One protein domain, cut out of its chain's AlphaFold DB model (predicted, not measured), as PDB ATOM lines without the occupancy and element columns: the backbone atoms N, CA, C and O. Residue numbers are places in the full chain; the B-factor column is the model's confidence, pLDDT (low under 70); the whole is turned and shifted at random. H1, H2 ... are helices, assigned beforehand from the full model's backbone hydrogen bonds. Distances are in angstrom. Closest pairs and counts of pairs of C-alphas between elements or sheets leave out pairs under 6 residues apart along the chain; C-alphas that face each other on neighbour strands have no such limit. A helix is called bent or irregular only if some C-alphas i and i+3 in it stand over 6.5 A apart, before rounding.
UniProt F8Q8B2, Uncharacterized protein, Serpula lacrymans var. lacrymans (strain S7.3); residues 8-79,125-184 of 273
ATOM      1  N   SER A   8     -19.594  33.633-103.387       90.00
ATOM      2  CA  SER A   8     -19.998  34.275-102.127       90.00
ATOM      3  C   SER A   8     -18.874  34.258-101.092       90.00
ATOM      4  O   SER A   8     -18.562  35.284-100.496       90.00
ATOM      5  N   PHE A   9     -18.185  33.125-100.961       88.50
ATOM      6  CA  PHE A   9     -17.074  32.977-100.029       88.50
ATOM      7  C   PHE A   9     -15.885  33.878-100.396       88.50
ATOM      8  O   PHE A   9     -15.267  34.484 -99.520       88.50
ATOM      9  N   ALA A  10     -15.579  34.008-101.690       88.19
ATOM     10  CA  ALA A  10     -14.530  34.913-102.158       88.19
ATOM     11  C   ALA A  10     -14.860  36.381-101.834       88.19
ATOM     12  O   ALA A  10     -13.996  37.111-101.339       88.19
ATOM     13  N   ASN A  11     -16.113  36.794-102.049       91.06
ATOM     14  CA  ASN A  11     -16.574  38.145-101.729       91.06
ATOM     15  C   ASN A  11     -16.472  38.433-100.222       91.06
ATOM     16  O   ASN A  11     -15.918  39.464 -99.837       91.06
ATOM     17  N   ASP A  12     -16.904  37.505 -99.365       89.38
ATOM     18  CA  ASP A  12     -16.831  37.676 -97.909       89.38
ATOM     19  C   ASP A  12     -15.386  37.816 -97.409       89.38
ATOM     20  O   ASP A  12     -15.091  38.617 -96.514       89.38
ATOM     21  N   LEU A  13     -14.450  37.067 -98.004       86.38
ATOM     22  CA  LEU A  13     -13.026  37.182 -97.690       86.38
ATOM     23  C   LEU A  13     -12.452  38.545 -98.083       86.38
ATOM     24  O   LEU A  13     -11.664  39.111 -97.318       86.38
ATOM     25  N   ILE A  14     -12.832  39.071 -99.250       90.25
ATOM     26  CA  ILE A  14     -12.404  40.400 -99.703       90.25
ATOM     27  C   ILE A  14     -12.925  41.465 -98.742       90.25
ATOM     28  O   ILE A  14     -12.134  42.271 -98.250       90.25
ATOM     29  N   ILE A  15     -14.218  41.423 -98.408       90.69
ATOM     30  CA  ILE A  15     -14.839  42.367 -97.471       90.69
ATOM     31  C   ILE A  15     -14.086  42.338 -96.135       90.69
ATOM     32  O   ILE A  15     -13.619  43.376 -95.663       90.69
ATOM     33  N   ARG A  16     -13.858  41.150 -95.562       87.94
ATOM     34  CA  ARG A  16     -13.117  41.004 -94.298       87.94
ATOM     35  C   ARG A  16     -11.716  41.624 -94.352       87.94
ATOM     36  O   ARG A  16     -11.302  42.287 -93.395       87.94
ATOM     37  N   ARG A  17     -10.981  41.424 -95.450       88.69
ATOM     38  CA  ARG A  17      -9.635  41.996 -95.633       88.69
ATOM     39  C   ARG A  17      -9.677  43.517 -95.714       88.69
ATOM     40  O   ARG A  17      -8.900  44.164 -95.017       88.69
ATOM     41  N   VAL A  18     -10.601  44.080 -96.491       91.62
ATOM     42  CA  VAL A  18     -10.762  45.536 -96.621       91.62
ATOM     43  C   VAL A  18     -11.055  46.168 -95.262       91.62
ATOM     44  O   VAL A  18     -10.360  47.100 -94.867       91.62
ATOM     45  N   PHE A  19     -11.995  45.615 -94.491       90.81
ATOM     46  CA  PHE A  19     -12.300  46.115 -93.144       90.81
ATOM     47  C   PHE A  19     -11.106  46.029 -92.184       90.81
ATOM     48  O   PHE A  19     -10.898  46.939 -91.380       90.81
ATOM     49  N   SER A  20     -10.299  44.970 -92.283       87.94
ATOM     50  CA  SER A  20      -9.091  44.815 -91.463       87.94
ATOM     51  C   SER A  20      -8.041  45.880 -91.799       87.94
ATOM     52  O   SER A  20      -7.478  46.495 -90.894       87.94
ATOM     53  N   VAL A  21      -7.822  46.147 -93.091       91.94
ATOM     54  CA  VAL A  21      -6.907  47.201 -93.557       91.94
ATOM     55  C   VAL A  21      -7.404  48.576 -93.117       91.94
ATOM     56  O   VAL A  21      -6.632  49.340 -92.549       91.94
ATOM     57  N   VAL A  22      -8.696  48.875 -93.294       94.38
ATOM     58  CA  VAL A  22      -9.295  50.150 -92.865       94.38
ATOM     59  C   VAL A  22      -9.133  50.360 -91.357       94.38
ATOM     60  O   VAL A  22      -8.668  51.417 -90.933       94.38
ATOM     61  N   GLY A  23      -9.457  49.350 -90.542       91.25
ATOM     62  CA  GLY A  23      -9.306  49.429 -89.088       91.25
ATOM     63  C   GLY A  23      -7.862  49.692 -88.652       91.25
ATOM     64  O   GLY A  23      -7.621  50.478 -87.735       91.25
ATOM     65  N   TYR A  24      -6.888  49.093 -89.337       92.38
ATOM     66  CA  TYR A  24      -5.472  49.335 -89.071       92.38
ATOM     67  C   TYR A  24      -4.986  50.701 -89.521       92.38
ATOM     68  O   TYR A  24      -4.270  51.349 -88.765       92.38
ATOM     69  N   THR A  25      -5.406  51.175 -90.693       94.62
ATOM     70  CA  THR A  25      -5.075  52.528 -91.150       94.62
ATOM     71  C   THR A  25      -5.555  53.567 -90.140       94.62
ATOM     72  O   THR A  25      -4.796  54.466 -89.789       94.62
ATOM     73  N   ILE A  26      -6.770  53.407 -89.599       95.06
ATOM     74  CA  ILE A  26      -7.297  54.285 -88.541       95.06
ATOM     75  C   ILE A  26      -6.429  54.208 -87.274       95.06
ATOM     76  O   ILE A  26      -6.150  55.237 -86.660       95.06
ATOM     77  N   LEU A  27      -5.968  53.016 -86.888       91.88
ATOM     78  CA  LEU A  27      -5.094  52.831 -85.725       91.88
ATOM     79  C   LEU A  27      -3.713  53.468 -85.912       91.88
ATOM     80  O   LEU A  27      -3.231  54.141 -85.003       91.88
ATOM     81  N   VAL A  28      -3.083  53.293 -87.075       94.94
ATOM     82  CA  VAL A  28      -1.803  53.943 -87.409       94.94
ATOM     83  C   VAL A  28      -1.974  55.459 -87.445       94.94
ATOM     84  O   VAL A  28      -1.139  56.193 -86.924       94.94
ATOM     85  N   TRP A  29      -3.081  55.937 -88.009       96.06
ATOM     86  CA  TRP A  29      -3.397  57.357 -88.045       96.06
ATOM     87  C   TRP A  29      -3.546  57.954 -86.639       96.06
ATOM     88  O   TRP A  29      -2.920  58.967 -86.325       96.06
ATOM     89  N   ASP A  30      -4.309  57.300 -85.756       94.31
ATOM     90  CA  ASP A  30      -4.437  57.725 -84.358       94.31
ATOM     91  C   ASP A  30      -3.086  57.729 -83.632       94.31
ATOM     92  O   ASP A  30      -2.804  58.626 -82.831       94.31
ATOM     93  N   PHE A  31      -2.214  56.776 -83.966       93.00
ATOM     94  CA  PHE A  31      -0.858  56.712 -83.440       93.00
ATOM     95  C   PHE A  31      -0.049  57.963 -83.775       93.00
ATOM     96  O   PHE A  31       0.538  58.570 -82.881       93.00
ATOM     97  N   ILE A  32      -0.067  58.381 -85.041       95.75
ATOM     98  CA  ILE A  32       0.637  59.580 -85.511       95.75
ATOM     99  C   ILE A  32       0.089  60.827 -84.804       95.75
ATOM    100  O   ILE A  32       0.862  61.646 -84.309       95.75
ATOM    101  N   LEU A  33      -1.238  60.941 -84.672       94.94
ATOM    102  CA  LEU A  33      -1.876  62.077 -83.994       94.94
ATOM    103  C   LEU A  33      -1.563  62.152 -82.494       94.94
ATOM    104  O   LEU A  33      -1.567  63.232 -81.898       94.94
ATOM    105  N   THR A  34      -1.340  61.011 -81.850       92.81
ATOM    106  CA  THR A  34      -1.051  60.954 -80.412       92.81
ATOM    107  C   THR A  34       0.445  60.996 -80.102       92.81
ATOM    108  O   THR A  34       0.800  61.354 -78.978       92.81
ATOM    109  N   LEU A  35       1.307  60.753 -81.093       93.75
ATOM    110  CA  LEU A  35       2.762  60.715 -80.947       93.75
ATOM    111  C   LEU A  35       3.346  62.016 -80.381       93.75
ATOM    112  O   LEU A  35       4.161  61.967 -79.469       93.75
ATOM    113  N   SER A  36       2.903  63.183 -80.861       93.31
ATOM    114  CA  SER A  36       3.414  64.478 -80.374       93.31
ATOM    115  C   SER A  36       3.174  64.663 -78.868       93.31
ATOM    116  O   SER A  36       4.099  64.937 -78.100       93.31
ATOM    117  N   ARG A  37       1.941  64.405 -78.413       89.31
ATOM    118  CA  ARG A  37       1.596  64.438 -76.981       89.31
ATOM    119  C   ARG A  37       2.374  63.382 -76.203       89.31
ATOM    120  O   ARG A  37       2.842  63.645 -75.100       89.31
ATOM    121  N   GLU A  38       2.540  62.196 -76.774       90.75
ATOM    122  CA  GLU A  38       3.288  61.112 -76.147       90.75
ATOM    123  C   GLU A  38       4.754  61.494 -75.901       90.75
ATOM    124  O   GLU A  38       5.257  61.301 -74.793       90.75
ATOM    125  N   ILE A  39       5.415  62.104 -76.885       91.56
ATOM    126  CA  ILE A  39       6.797  62.576 -76.761       91.56
ATOM    127  C   ILE A  39       6.905  63.614 -75.632       91.56
ATOM    128  O   ILE A  39       7.740  63.470 -74.736       91.56
ATOM    129  N   HIS A  40       6.014  64.607 -75.601       87.88
ATOM    130  CA  HIS A  40       6.049  65.654 -74.575       87.88
ATOM    131  C   HIS A  40       5.766  65.144 -73.154       87.88
ATOM    132  O   HIS A  40       6.432  65.569 -72.211       87.88
ATOM    133  N   TYR A  41       4.794  64.246 -72.977       84.19
ATOM    134  CA  TYR A  41       4.354  63.827 -71.638       84.19
ATOM    135  C   TYR A  41       5.010  62.545 -71.124       84.19
ATOM    136  O   TYR A  41       5.011  62.314 -69.916       84.19
ATOM    137  N   ILE A  42       5.523  61.681 -72.003       85.69
ATOM    138  CA  ILE A  42       6.049  60.363 -71.616       85.69
ATOM    139  C   ILE A  42       7.553  60.269 -71.843       85.69
ATOM    140  O   ILE A  42       8.233  59.702 -70.988       85.69
ATOM    141  N   TRP A  43       8.062  60.821 -72.948       88.12
ATOM    142  CA  TRP A  43       9.475  60.683 -73.321       88.12
ATOM    143  C   TRP A  43      10.355  61.766 -72.697       88.12
ATOM    144  O   TRP A  43      11.482  61.477 -72.311       88.12
ATOM    145  N   ALA A  44       9.857  63.001 -72.586       82.50
ATOM    146  CA  ALA A  44      10.622  64.101 -72.000       82.50
ATOM    147  C   ALA A  44      10.889  63.957 -70.481       82.50
ATOM    148  O   ALA A  44      11.976  64.325 -70.033       82.50
ATOM    149  N   PRO A  45       9.961  63.434 -69.649       82.69
ATOM    150  CA  PRO A  45      10.241  63.188 -68.233       82.69
ATOM    151  C   PRO A  45      11.201  62.008 -68.016       82.69
ATOM    152  O   PRO A  45      11.311  61.119 -68.855       82.69
ATOM    153  N   LYS A  46      11.842  61.935 -66.834       84.38
ATOM    154  CA  LYS A  46      12.670  60.779 -66.438       84.38
ATOM    155  C   LYS A  46      11.891  59.474 -66.665       84.38
ATOM    156  O   LYS A  46      10.827  59.277 -66.075       84.38
ATOM    157  N   MET A  47      12.421  58.601 -67.524       81.12
ATOM    158  CA  MET A  47      11.793  57.340 -67.928       81.12
ATOM    159  C   MET A  47      11.571  56.426 -66.717       81.12
ATOM    160  O   MET A  47      12.461  55.703 -66.282       81.12
ATOM    161  N   SER A  48      10.363  56.471 -66.153       84.38
ATOM    162  CA  SER A  48       9.924  55.541 -65.111       84.38
ATOM    163  C   SER A  48       9.616  54.172 -65.719       84.38
ATOM    164  O   SER A  48       9.119  54.086 -66.845       84.38
ATOM    165  N   THR A  49       9.812  53.099 -64.951       80.88
ATOM    166  CA  THR A  49       9.431  51.726 -65.328       80.88
ATOM    167  C   THR A  49       7.987  51.649 -65.830       80.88
ATOM    168  O   THR A  49       7.695  50.947 -66.793       80.88
ATOM    169  N   VAL A  50       7.078  52.436 -65.245       77.81
ATOM    170  CA  VAL A  50       5.666  52.476 -65.660       77.81
ATOM    171  C   VAL A  50       5.501  53.054 -67.073       77.81
ATOM    172  O   VAL A  50       4.650  52.593 -67.830       77.81
ATOM    173  N   ASN A  51       6.317  54.041 -67.454       81.94
ATOM    174  CA  ASN A  51       6.306  54.620 -68.801       81.94
ATOM    175  C   ASN A  51       6.872  53.644 -69.827       81.94
ATOM    176  O   ASN A  51       6.299  53.507 -70.905       81.94
ATOM    177  N   LEU A  52       7.936  52.923 -69.467       83.56
ATOM    178  CA  LEU A  52       8.511  51.897 -70.329       83.56
ATOM    179  C   LEU A  52       7.514  50.762 -70.593       83.56
ATOM    180  O   LEU A  52       7.330  50.375 -71.741       83.56
ATOM    181  N   VAL A  53       6.822  50.272 -69.559       79.56
ATOM    182  CA  VAL A  53       5.789  49.231 -69.710       79.56
ATOM    183  C   VAL A  53       4.624  49.732 -70.565       79.56
ATOM    184  O   VAL A  53       4.129  48.999 -71.421       79.56
ATOM    185  N   PHE A  54       4.202  50.987 -70.379       82.06
ATOM    186  CA  PHE A  54       3.169  51.596 -71.215       82.06
ATOM    187  C   PHE A  54       3.590  51.651 -72.692       82.06
ATOM    188  O   PHE A  54       2.835  51.193 -73.551       82.06
ATOM    189  N   LEU A  55       4.797  52.147 -72.980       86.19
ATOM    190  CA  LEU A  55       5.347  52.217 -74.337       86.19
ATOM    191  C   LEU A  55       5.493  50.820 -74.945       86.19
ATOM    192  O   LEU A  55       5.014  50.582 -76.050       86.19
ATOM    193  N   ALA A  56       6.065  49.866 -74.211       82.75
ATOM    194  CA  ALA A  56       6.213  48.493 -74.675       82.75
ATOM    195  C   ALA A  56       4.857  47.877 -75.043       82.75
ATOM    196  O   ALA A  56       4.702  47.366 -76.147       82.75
ATOM    197  N   ASN A  57       3.846  47.998 -74.177       80.62
ATOM    198  CA  ASN A  57       2.497  47.504 -74.463       80.62
ATOM    199  C   ASN A  57       1.893  48.173 -75.710       80.62
ATOM    200  O   ASN A  57       1.273  47.516 -76.546       80.62
ATOM    201  N   ARG A  58       2.081  49.485 -75.862       85.88
ATOM    202  CA  ARG A  58       1.527  50.262 -76.974       85.88
ATOM    203  C   ARG A  58       2.177  49.895 -78.316       85.88
ATOM    204  O   ARG A  58       1.470  49.544 -79.261       85.88
ATOM    205  N   TYR A  59       3.506  49.935 -78.393       88.00
ATOM    206  CA  TYR A  59       4.257  49.677 -79.625       88.00
ATOM    207  C   TYR A  59       4.281  48.187 -79.988       88.00
ATOM    208  O   TYR A  59       4.169  47.857 -81.167       88.00
ATOM    209  N   ALA A  60       4.330  47.274 -79.009       83.06
ATOM    210  CA  ALA A  60       4.217  45.839 -79.285       83.06
ATOM    211  C   ALA A  60       2.860  45.497 -79.915       83.06
ATOM    212  O   ALA A  60       2.807  44.749 -80.889       83.06
ATOM    213  N   ASN A  61       1.768  46.097 -79.428       82.44
ATOM    214  CA  ASN A  61       0.453  45.913 -80.040       82.44
ATOM    215  C   ASN A  61       0.402  46.432 -81.483       82.44
ATOM    216  O   ASN A  61      -0.154  45.755 -82.346       82.44
ATOM    217  N   LEU A  62       1.003  47.591 -81.768       87.88
ATOM    218  CA  LEU A  62       1.081  48.133 -83.130       87.88
ATOM    219  C   LEU A  62       1.877  47.211 -84.068       87.88
ATOM    220  O   LEU A  62       1.413  46.883 -85.165       87.88
ATOM    221  N   ILE A  63       3.061  46.767 -83.636       87.81
ATOM    222  CA  ILE A  63       3.932  45.880 -84.417       87.81
ATOM    223  C   ILE A  63       3.207  44.576 -84.717       87.81
ATOM    224  O   ILE A  63       3.147  44.142 -85.868       87.81
ATOM    225  N   CYS A  64       2.602  43.956 -83.711       82.75
ATOM    226  CA  CYS A  64       1.976  42.671 -83.935       82.75
ATOM    227  C   CYS A  64       0.681  42.779 -84.766       82.75
ATOM    228  O   CYS A  64       0.441  41.900 -85.593       82.75
ATOM    229  N   GLN A  65      -0.108  43.858 -84.651       85.25
ATOM    230  CA  GLN A  65      -1.211  44.131 -85.594       85.25
ATOM    231  C   GLN A  65      -0.702  44.288 -87.036       85.25
ATOM    232  O   GLN A  65      -1.304  43.756 -87.968       85.25
ATOM    233  N   THR A  66       0.449  44.943 -87.213       89.31
ATOM    234  CA  THR A  66       1.109  45.076 -88.520       89.31
ATOM    235  C   THR A  66       1.471  43.703 -89.095       89.31
ATOM    236  O   THR A  66       1.162  43.422 -90.251       89.31
ATOM    237  N   VAL A  67       2.051  42.808 -88.286       85.50
ATOM    238  CA  VAL A  67       2.387  41.435 -88.706       85.50
ATOM    239  C   VAL A  67       1.137  40.642 -89.092       85.50
ATOM    240  O   VAL A  67       1.138  39.980 -90.129       85.50
ATOM    241  N   ILE A  68       0.060  40.730 -88.300       82.88
ATOM    242  CA  ILE A  68      -1.211  40.048 -88.595       82.88
ATOM    243  C   ILE A  68      -1.751  40.490 -89.959       82.88
ATOM    244  O   ILE A  68      -2.149  39.654 -90.767       82.88
ATOM    245  N   ILE A  69      -1.728  41.788 -90.249       87.00
ATOM    246  CA  ILE A  69      -2.247  42.307 -91.519       87.00
ATOM    247  C   ILE A  69      -1.336  41.963 -92.689       87.00
ATOM    248  O   ILE A  69      -1.838  41.577 -93.743       87.00
ATOM    249  N   MET A  70      -0.014  42.002 -92.512       86.31
ATOM    250  CA  MET A  70       0.911  41.536 -93.550       86.31
ATOM    251  C   MET A  70       0.693  40.059 -93.912       86.31
ATOM    252  O   MET A  70       0.807  39.689 -95.083       86.31
ATOM    253  N   GLN A  71       0.352  39.217 -92.931       84.12
ATOM    254  CA  GLN A  71      -0.005  37.815 -93.165       84.12
ATOM    255  C   GLN A  71      -1.353  37.678 -93.887       84.12
ATOM    256  O   GLN A  71      -1.461  36.904 -94.836       84.12
ATOM    257  N   GLU A  72      -2.370  38.447 -93.488       82.56
ATOM    258  CA  GLU A  72      -3.698  38.444 -94.127       82.56
ATOM    259  C   GLU A  72      -3.661  38.919 -95.589       82.56
ATOM    260  O   GLU A  72      -4.436  38.439 -96.424       82.56
ATOM    261  N   LEU A  73      -2.730  39.821 -95.913       85.44
ATOM    262  CA  LEU A  73      -2.452  40.286 -97.275       85.44
ATOM    263  C   LEU A  73      -1.583  39.308 -98.085       85.44
ATOM    264  O   LEU A  73      -1.288  39.579 -99.245       85.44
ATOM    265  N   ALA A  74      -1.186  38.175 -97.493       81.19
ATOM    266  CA  ALA A  74      -0.314  37.166 -98.094       81.19
ATOM    267  C   ALA A  74       1.053  37.706 -98.569       81.19
ATOM    268  O   ALA A  74       1.711  37.073 -99.395       81.19
ATOM    269  N   ILE A  75       1.504  38.842 -98.022       77.06
ATOM    270  CA  ILE A  75       2.831  39.417 -98.298       77.06
ATOM    271  C   ILE A  75       3.905  38.534 -97.656       77.06
ATOM    272  O   ILE A  75       4.928  38.228 -98.265       77.06
ATOM    273  N   ILE A  76       3.643  38.077 -96.428       77.56
ATOM    274  CA  ILE A  76       4.495  37.128 -95.715       77.56
ATOM    275  C   ILE A  76       3.852  35.748 -95.836       77.56
ATOM    276  O   ILE A  76       2.792  35.488 -95.264       77.56
ATOM    277  N   ARG A  77       4.498  34.842 -96.576       63.59
ATOM    278  CA  ARG A  77       4.089  33.435 -96.637       63.59
ATOM    279  C   ARG A  77       4.310  32.810 -95.261       63.59
ATOM    280  O   ARG A  77       5.447  32.614 -94.842       63.59
ATOM    281  N   ALA A  78       3.227  32.516 -94.545       56.09
ATOM    282  CA  ALA A  78       3.322  31.755 -93.309       56.09
ATOM    283  C   ALA A  78       3.837  30.333 -93.618       56.09
ATOM    284  O   ALA A  78       3.406  29.742 -94.614       56.09
ATOM    285  N   PRO A  79       4.734  29.765 -92.790       54.19
ATOM    286  CA  PRO A  79       5.126  28.369 -92.924       54.19
ATOM    287  C   PRO A  79       3.883  27.478 -92.795       54.19
ATOM    288  O   PRO A  79       3.044  27.647 -91.908       54.19
ATOM    289  N   PRO A 125      -6.653  49.324 -60.127       43.22
ATOM    290  CA  PRO A 125      -5.774  50.357 -60.681       43.22
ATOM    291  C   PRO A 125      -5.609  50.287 -62.209       43.22
ATOM    292  O   PRO A 125      -5.748  49.204 -62.788       43.22
ATOM    293  N   PRO A 126      -5.231  51.413 -62.851       48.22
ATOM    294  CA  PRO A 126      -5.301  51.625 -64.304       48.22
ATOM    295  C   PRO A 126      -4.578  50.568 -65.154       48.22
ATOM    296  O   PRO A 126      -4.963  50.328 -66.295       48.22
ATOM    297  N   GLY A 127      -3.591  49.855 -64.598       44.88
ATOM    298  CA  GLY A 127      -2.916  48.746 -65.281       44.88
ATOM    299  C   GLY A 127      -3.798  47.521 -65.570       44.88
ATOM    300  O   GLY A 127      -3.469  46.743 -66.461       44.88
ATOM    301  N   LYS A 128      -4.927  47.327 -64.869       44.22
ATOM    302  CA  LYS A 128      -5.795  46.144 -65.057       44.22
ATOM    303  C   LYS A 128      -6.869  46.310 -66.133       44.22
ATOM    304  O   LYS A 128      -7.391  45.306 -66.608       44.22
ATOM    305  N   ILE A 129      -7.149  47.542 -66.558       48.34
ATOM    306  CA  ILE A 129      -8.161  47.845 -67.583       48.34
ATOM    307  C   ILE A 129      -7.698  47.349 -68.965       48.34
ATOM    308  O   ILE A 129      -8.483  46.767 -69.708       48.34
ATOM    309  N   SER A 130      -6.399  47.448 -69.274       47.38
ATOM    310  CA  SER A 130      -5.827  46.902 -70.520       47.38
ATOM    311  C   SER A 130      -5.948  45.371 -70.611       47.38
ATOM    312  O   SER A 130      -6.072  44.828 -71.708       47.38
ATOM    313  N   ASN A 131      -5.934  44.679 -69.465       44.59
ATOM    314  CA  ASN A 131      -5.959  43.216 -69.372       44.59
ATOM    315  C   ASN A 131      -7.338  42.631 -69.741       44.59
ATOM    316  O   ASN A 131      -7.436  41.548 -70.311       44.59
ATOM    317  N   ALA A 132      -8.413  43.376 -69.468       49.47
ATOM    318  CA  ALA A 132      -9.775  42.980 -69.818       49.47
ATOM    319  C   ALA A 132      -9.999  42.983 -71.336       49.47
ATOM    320  O   ALA A 132     -10.562  42.046 -71.896       49.47
ATOM    321  N   PHE A 133      -9.499  44.017 -72.013       48.59
ATOM    322  CA  PHE A 133      -9.759  44.245 -73.430       48.59
ATOM    323  C   PHE A 133      -9.025  43.265 -74.358       48.59
ATOM    324  O   PHE A 133      -9.613  42.793 -75.335       48.59
ATOM    325  N   ALA A 134      -7.787  42.886 -74.021       51.78
ATOM    326  CA  ALA A 134      -7.045  41.853 -74.749       51.78
ATOM    327  C   ALA A 134      -7.639  40.445 -74.533       51.78
ATOM    328  O   ALA A 134      -7.709  39.641 -75.461       51.78
ATOM    329  N   SER A 135      -8.134  40.149 -73.325       48.69
ATOM    330  CA  SER A 135      -8.740  38.847 -73.015       48.69
ATOM    331  C   SER A 135     -10.124  38.662 -73.659       48.69
ATOM    332  O   SER A 135     -10.447  37.562 -74.105       48.69
ATOM    333  N   LEU A 136     -10.928  39.730 -73.761       48.59
ATOM    334  CA  LEU A 136     -12.254  39.726 -74.406       48.59
ATOM    335  C   LEU A 136     -12.193  39.535 -75.928       48.59
ATOM    336  O   LEU A 136     -13.115  38.994 -76.537       48.59
ATOM    337  N   THR A 137     -11.107  39.979 -76.557       50.31
ATOM    338  CA  THR A 137     -10.925  39.866 -78.009       50.31
ATOM    339  C   THR A 137     -10.424  38.481 -78.426       50.31
ATOM    340  O   THR A 137     -10.766  38.010 -79.512       50.31
ATOM    341  N   LEU A 138      -9.707  37.783 -77.538       50.12
ATOM    342  CA  LEU A 138      -9.261  36.400 -77.740       50.12
ATOM    343  C   LEU A 138     -10.383  35.374 -77.526       50.12
ATOM    344  O   LEU A 138     -10.523  34.464 -78.343       50.12
ATOM    345  N   SER A 139     -11.210  35.534 -76.487       47.66
ATOM    346  CA  SER A 139     -12.301  34.589 -76.193       47.66
ATOM    347  C   SER A 139     -13.388  34.582 -77.270       47.66
ATOM    348  O   SER A 139     -13.998  33.551 -77.539       47.66
ATOM    349  N   ARG A 140     -13.613  35.713 -77.949       44.66
ATOM    350  CA  ARG A 140     -14.664  35.813 -78.968       44.66
ATOM    351  C   ARG A 140     -14.296  35.135 -80.292       44.66
ATOM    352  O   ARG A 140     -15.184  34.630 -80.975       44.66
ATOM    353  N   ARG A 141     -13.000  35.055 -80.632       50.12
ATOM    354  CA  ARG A 141     -12.514  34.391 -81.860       50.12
ATOM    355  C   ARG A 141     -12.700  32.872 -81.848       50.12
ATOM    356  O   ARG A 141     -12.726  32.274 -82.916       50.12
ATOM    357  N   THR A 142     -12.830  32.248 -80.678       50.28
ATOM    358  CA  THR A 142     -13.081  30.801 -80.573       50.28
ATOM    359  C   THR A 142     -14.564  30.440 -80.632       50.28
ATOM    360  O   THR A 142     -14.878  29.274 -80.834       50.28
ATOM    361  N   VAL A 143     -15.468  31.414 -80.459       48.91
ATOM    362  CA  VAL A 143     -16.918  31.174 -80.316       48.91
ATOM    363  C   VAL A 143     -17.695  31.419 -81.616       48.91
ATOM    364  O   VAL A 143     -18.709  30.775 -81.837       48.91
ATOM    365  N   PHE A 144     -17.215  32.287 -82.513       49.66
ATOM    366  CA  PHE A 144     -17.865  32.565 -83.804       49.66
ATOM    367  C   PHE A 144     -17.040  31.999 -84.969       49.66
ATOM    368  O   PHE A 144     -16.306  32.725 -85.637       49.66
ATOM    369  N   SER A 145     -17.145  30.690 -85.212       53.34
ATOM    370  CA  SER A 145     -16.442  30.005 -86.312       53.34
ATOM    371  C   SER A 145     -17.362  29.590 -87.470       53.34
ATOM    372  O   SER A 145     -16.967  28.758 -88.282       53.34
ATOM    373  N   ASP A 146     -18.558  30.175 -87.584       62.97
ATOM    374  CA  ASP A 146     -19.547  29.737 -88.584       62.97
ATOM    375  C   ASP A 146     -19.452  30.476 -89.934       62.97
ATOM    376  O   ASP A 146     -20.121  30.111 -90.894       62.97
ATOM    377  N   GLY A 147     -18.585  31.491 -90.063       70.19
ATOM    378  CA  GLY A 147     -18.332  32.147 -91.349       70.19
ATOM    379  C   GLY A 147     -17.357  33.332 -91.283       70.19
ATOM    380  O   GLY A 147     -17.205  33.954 -90.229       70.19
ATOM    381  N   PRO A 148     -16.688  33.686 -92.401       72.75
ATOM    382  CA  PRO A 148     -15.725  34.793 -92.454       72.75
ATOM    383  C   PRO A 148     -16.348  36.158 -92.125       72.75
ATOM    384  O   PRO A 148     -15.660  37.020 -91.575       72.75
ATOM    385  N   ILE A 149     -17.643  36.342 -92.402       76.38
ATOM    386  CA  ILE A 149     -18.360  37.602 -92.173       76.38
ATOM    387  C   ILE A 149     -18.548  37.912 -90.677       76.38
ATOM    388  O   ILE A 149     -18.437  39.063 -90.255       76.38
ATOM    389  N   ASN A 150     -18.702  36.877 -89.846       78.62
ATOM    390  CA  ASN A 150     -18.895  37.016 -88.398       78.62
ATOM    391  C   ASN A 150     -17.638  37.539 -87.681       78.62
ATOM    392  O   ASN A 150     -17.711  38.015 -86.549       78.62
ATOM    393  N   ASN A 151     -16.482  37.501 -88.353       76.44
ATOM    394  CA  ASN A 151     -15.218  38.006 -87.829       76.44
ATOM    395  C   ASN A 151     -14.993  39.502 -88.094       76.44
ATOM    396  O   ASN A 151     -14.108  40.084 -87.461       76.44
ATOM    397  N   ILE A 152     -15.786  40.139 -88.967       81.44
ATOM    398  CA  ILE A 152     -15.632  41.561 -89.320       81.44
ATOM    399  C   ILE A 152     -15.744  42.473 -88.088       81.44
ATOM    400  O   ILE A 152     -14.833  43.283 -87.868       81.44
ATOM    401  N   PRO A 153     -16.780  42.339 -87.228       79.62
ATOM    402  CA  PRO A 153     -16.901  43.198 -86.057       79.62
ATOM    403  C   PRO A 153     -15.704  43.033 -85.119       79.62
ATOM    404  O   PRO A 153     -15.199  44.013 -84.582       79.62
ATOM    405  N   VAL A 154     -15.195  41.808 -84.956       74.81
ATOM    406  CA  VAL A 154     -14.045  41.528 -84.084       74.81
ATOM    407  C   VAL A 154     -12.778  42.193 -84.623       74.81
ATOM    408  O   VAL A 154     -12.063  42.847 -83.868       74.81
ATOM    409  N   THR A 155     -12.516  42.091 -85.928       75.38
ATOM    410  CA  THR A 155     -11.345  42.733 -86.547       75.38
ATOM    411  C   THR A 155     -11.372  44.255 -86.460       75.38
ATOM    412  O   THR A 155     -10.313  44.863 -86.372       75.38
ATOM    413  N   PHE A 156     -12.557  44.868 -86.440       80.75
ATOM    414  CA  PHE A 156     -12.704  46.323 -86.382       80.75
ATOM    415  C   PHE A 156     -12.764  46.872 -84.947       80.75
ATOM    416  O   PHE A 156     -12.200  47.922 -84.643       80.75
ATOM    417  N   THR A 157     -13.406  46.138 -84.037       81.12
ATOM    418  CA  THR A 157     -13.513  46.523 -82.622       81.12
ATOM    419  C   THR A 157     -12.169  46.525 -81.908       81.12
ATOM    420  O   THR A 157     -11.955  47.401 -81.077       81.12
ATOM    421  N   VAL A 158     -11.242  45.619 -82.242       80.00
ATOM    422  CA  VAL A 158      -9.914  45.576 -81.601       80.00
ATOM    423  C   VAL A 158      -9.128  46.888 -81.819       80.00
ATOM    424  O   VAL A 158      -8.706  47.480 -80.822       80.00
ATOM    425  N   PRO A 159      -8.950  47.399 -83.058       82.75
ATOM    426  CA  PRO A 159      -8.341  48.707 -83.287       82.75
ATOM    427  C   PRO A 159      -9.032  49.853 -82.548       82.75
ATOM    428  O   PRO A 159      -8.361  50.643 -81.888       82.75
ATOM    429  N   LEU A 160     -10.366  49.920 -82.608       85.25
ATOM    430  CA  LEU A 160     -11.131  50.984 -81.950       85.25
ATOM    431  C   LEU A 160     -10.954  50.978 -80.433       85.25
ATOM    432  O   LEU A 160     -10.810  52.029 -79.811       85.25
ATOM    433  N   LEU A 161     -10.937  49.792 -79.839       83.31
ATOM    434  CA  LEU A 161     -10.743  49.601 -78.410       83.31
ATOM    435  C   LEU A 161      -9.337  50.016 -77.971       83.31
ATOM    436  O   LEU A 161      -9.185  50.663 -76.935       83.31
ATOM    437  N   ASN A 162      -8.324  49.710 -78.787       83.50
ATOM    438  CA  ASN A 162      -6.962  50.191 -78.572       83.50
ATOM    439  C   ASN A 162      -6.895  51.721 -78.628       83.50
ATOM    440  O   ASN A 162      -6.313  52.324 -77.728       83.50
ATOM    441  N   ILE A 163      -7.529  52.348 -79.621       88.19
ATOM    442  CA  ILE A 163      -7.594  53.813 -79.749       88.19
ATOM    443  C   ILE A 163      -8.277  54.430 -78.523       88.19
ATOM    444  O   ILE A 163      -7.727  55.324 -77.880       88.19
ATOM    445  N   ALA A 164      -9.457  53.925 -78.152       87.00
ATOM    446  CA  ALA A 164     -10.219  54.429 -77.013       87.00
ATOM    447  C   ALA A 164      -9.439  54.282 -75.697       87.00
ATOM    448  O   ALA A 164      -9.333  55.241 -74.929       87.00
ATOM    449  N   GLY A 165      -8.834  53.114 -75.461       83.06
ATOM    450  CA  GLY A 165      -8.020  52.854 -74.275       83.06
ATOM    451  C   GLY A 165      -6.781  53.746 -74.207       83.06
ATOM    452  O   GLY A 165      -6.483  54.317 -73.158       83.06
ATOM    453  N   GLN A 166      -6.085  53.930 -75.329       84.88
ATOM    454  CA  GLN A 166      -4.914  54.802 -75.403       84.88
ATOM    455  C   GLN A 166      -5.276  56.266 -75.154       84.88
ATOM    456  O   GLN A 166      -4.616  56.924 -74.347       84.88
ATOM    457  N   ARG A 167      -6.341  56.771 -75.789       86.88
ATOM    458  CA  ARG A 167      -6.826  58.141 -75.579       86.88
ATOM    459  C   ARG A 167      -7.268  58.372 -74.141       86.88
ATOM    460  O   ARG A 167      -6.928  59.404 -73.575       86.88
ATOM    461  N   LEU A 168      -7.953  57.406 -73.529       85.12
ATOM    462  CA  LEU A 168      -8.332  57.482 -72.119       85.12
ATOM    463  C   LEU A 168      -7.097  57.597 -71.216       85.12
ATOM    464  O   LEU A 168      -7.040  58.492 -70.376       85.12
ATOM    465  N   VAL A 169      -6.089  56.741 -71.408       82.38
ATOM    466  CA  VAL A 169      -4.862  56.775 -70.595       82.38
ATOM    467  C   VAL A 169      -4.087  58.079 -70.797       82.38
ATOM    468  O   VAL A 169      -3.615  58.656 -69.818       82.38
ATOM    469  N   LEU A 170      -3.970  58.564 -72.036       83.62
ATOM    470  CA  LEU A 170      -3.295  59.830 -72.330       83.62
ATOM    471  C   LEU A 170      -4.041  61.026 -71.732       83.62
ATOM    472  O   LEU A 170      -3.404  61.875 -71.118       83.62
ATOM    473  N   ASN A 171      -5.370  61.067 -71.843       84.06
ATOM    474  CA  ASN A 171      -6.180  62.129 -71.247       84.06
ATOM    475  C   ASN A 171      -6.058  62.120 -69.720       84.06
ATOM    476  O   ASN A 171      -5.799  63.161 -69.127       84.06
ATOM    477  N   LEU A 172      -6.142  60.947 -69.083       80.06
ATOM    478  CA  LEU A 172      -5.950  60.821 -67.637       80.06
ATOM    479  C   LEU A 172      -4.552  61.272 -67.204       80.06
ATOM    480  O   LEU A 172      -4.423  61.993 -66.218       80.06
ATOM    481  N   ARG A 173      -3.503  60.891 -67.943       80.88
ATOM    482  CA  ARG A 173      -2.131  61.332 -67.651       80.88
ATOM    483  C   ARG A 173      -1.943  62.827 -67.858       80.88
ATOM    484  O   ARG A 173      -1.267  63.447 -67.048       80.88
ATOM    485  N   SER A 174      -2.544  63.397 -68.895       81.94
ATOM    486  CA  SER A 174      -2.543  64.841 -69.136       81.94
ATOM    487  C   SER A 174      -3.187  65.580 -67.964       81.94
ATOM    488  O   SER A 174      -2.591  66.506 -67.414       81.94
ATOM    489  N   THR A 175      -4.360  65.127 -67.515       81.44
ATOM    490  CA  THR A 175      -5.050  65.714 -66.361       81.44
ATOM    491  C   THR A 175      -4.252  65.540 -65.074       81.44
ATOM    492  O   THR A 175      -4.138  66.496 -64.318       81.44
ATOM    493  N   MET A 176      -3.641  64.375 -64.832       77.94
ATOM    494  CA  MET A 176      -2.768  64.172 -63.667       77.94
ATOM    495  C   MET A 176      -1.511  65.038 -63.730       77.94
ATOM    496  O   MET A 176      -1.113  65.580 -62.711       77.94
ATOM    497  N   ALA A 177      -0.894  65.212 -64.900       75.88
ATOM    498  CA  ALA A 177       0.286  66.059 -65.051       75.88
ATOM    499  C   ALA A 177      -0.041  67.536 -64.786       75.88
ATOM    500  O   ALA A 177       0.736  68.223 -64.121       75.88
ATOM    501  N   HIS A 178      -1.199  68.016 -65.252       76.12
ATOM    502  CA  HIS A 178      -1.693  69.353 -64.917       76.12
ATOM    503  C   HIS A 178      -2.078  69.462 -63.441       76.12
ATOM    504  O   HIS A 178      -1.609  70.363 -62.756       76.12
ATOM    505  N   SER A 179      -2.857  68.513 -62.924       68.38
ATOM    506  CA  SER A 179      -3.272  68.474 -61.522       68.38
ATOM    507  C   SER A 179      -2.080  68.390 -60.576       68.38
ATOM    508  O   SER A 179      -2.099  69.063 -59.565       68.38
ATOM    509  N   GLN A 180      -1.015  67.661 -60.905       65.50
ATOM    510  CA  GLN A 180       0.185  67.566 -60.074       65.50
ATOM    511  C   GLN A 180       1.026  68.849 -60.116       65.50
ATOM    512  O   GLN A 180       1.630  69.202 -59.107       65.50
ATOM    513  N   ARG A 181       1.020  69.587 -61.236       61.97
ATOM    514  CA  ARG A 181       1.571  70.954 -61.276       61.97
ATOM    515  C   ARG A 181       0.743  71.916 -60.419       61.97
ATOM    516  O   ARG A 181       1.323  72.732 -59.719       61.97
ATOM    517  N   HIS A 182      -0.582  71.765 -60.418       56.06
ATOM    518  CA  HIS A 182      -1.501  72.536 -59.573       56.06
ATOM    519  C   HIS A 182      -1.686  71.959 -58.163       56.06
ATOM    520  O   HIS A 182      -2.353  72.572 -57.350       56.06
ATOM    521  N   ALA A 183      -1.101  70.808 -57.823       48.78
ATOM    522  CA  ALA A 183      -1.139  70.255 -56.470       48.78
ATOM    523  C   ALA A 183      -0.106  70.932 -55.556       48.78
ATOM    524  O   ALA A 183      -0.176  70.821 -54.338       48.78
ATOM    525  N   MET A 184       0.804  71.710 -56.144       51.28
ATOM    526  CA  MET A 184       1.501  72.791 -55.443       51.28
ATOM    527  C   MET A 184       0.569  73.992 -55.145       51.28
ATOM    528  O   MET A 184       1.012  74.954 -54.535       51.28
TER     529      MET A 184
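Overview. This is residues 8 to 79 and 125 to 184 of the 273 residues of an uncharacterized protein of Serpula lacrymans var. lacrymans (strain S7.3) (UniProt F8Q8B2). The model is a rod of long helices running roughly lengthwise: H4, the longest, has H1a packed along one side and H3 folded back along another, while H2 packs on part of H1a. The short arm H1b turns off steeply beyond H1a, and residues 178 to 184 of H4 stick out at one end. H1a, H2 and H4 form an up-and-down bundle, each running against the one before it in the chain. The printed part has 132 residues with four named helices, H1 H2 H3 H4 along the chain, and no named strand; the class is all helix. It is loose, with a radius of gyration of the C-alphas of 17.6 A, and spans 64 by 28 by 25 A.

Arrangement. Begin at H4, residues 148 to 184. H1, residues 8 to 43, is bent: by its hydrogen bonds it was assigned as one helix, but C-alphas 33 and 36 are 6.8 A apart. Its arms H1a, residues 8 to 33, and H1b, residues 36 to 43, stand at a steep tilt of 68 degrees, only just short of about perpendicular. H4 touches H1a with its residues 148 to 163 alone, at a shallow tilt of 11 degrees, the same way; their closest C-alphas, of Gly 23 and Phe 156, are 5.3 A apart. H3, residues 126 to 141, forms a helical hairpin with H4 at a shallow tilt of 2 degrees, opposite ways; the closest C-alphas, of Thr 137 and Val 158, are 6.8 A apart. H2, residues 49 to 72, touches H1a at a shallow tilt of 29 degrees, opposite ways, with Val 21 and Ile 69 closest, their C-alphas 7.1 A apart. H2 and H4 are near each other, while H2 and H3 are apart. H1b is close to H4 but not clearly touching, with the C-alphas of Tyr 41 and Ser 174 closest at 7.4 A. Every O i to N i+4 pair is within hydrogen-bond range in H1a, H1b and H2, against 6 of 12 in H3 and 28 of 33 in H4.

Along the chain. Find C-alpha 148 at (-15.725, 34.793, -92.454); from there H4 runs 55.8 A to C-alpha 184 at (1.501, 72.791, -55.443). H4 is irregular, but only just: C-alphas 150 and 153 are 6.9 A apart. H1a starts at C-alpha 8, at (-19.998, 34.275, -102.127), and is 37.8 A long; H1b is 10.0 A long. H2 measures 34.3 A and H3 25.6 A.

Size, cuts and confidence. Look for the cut after Pro 79: residues 80 to 124 are not printed, and C-alphas 79 and 125 are 40.5 A apart. The link from H1 to H2 is tight, that from H3 to H4 short. The C-alphas of Ser 8 and Met 184, the two farthest apart, are 64.2 A apart. In the B-factor column, pLDDT is under 70 at residues 77 to 79, 125 to 146 and 179 to 184.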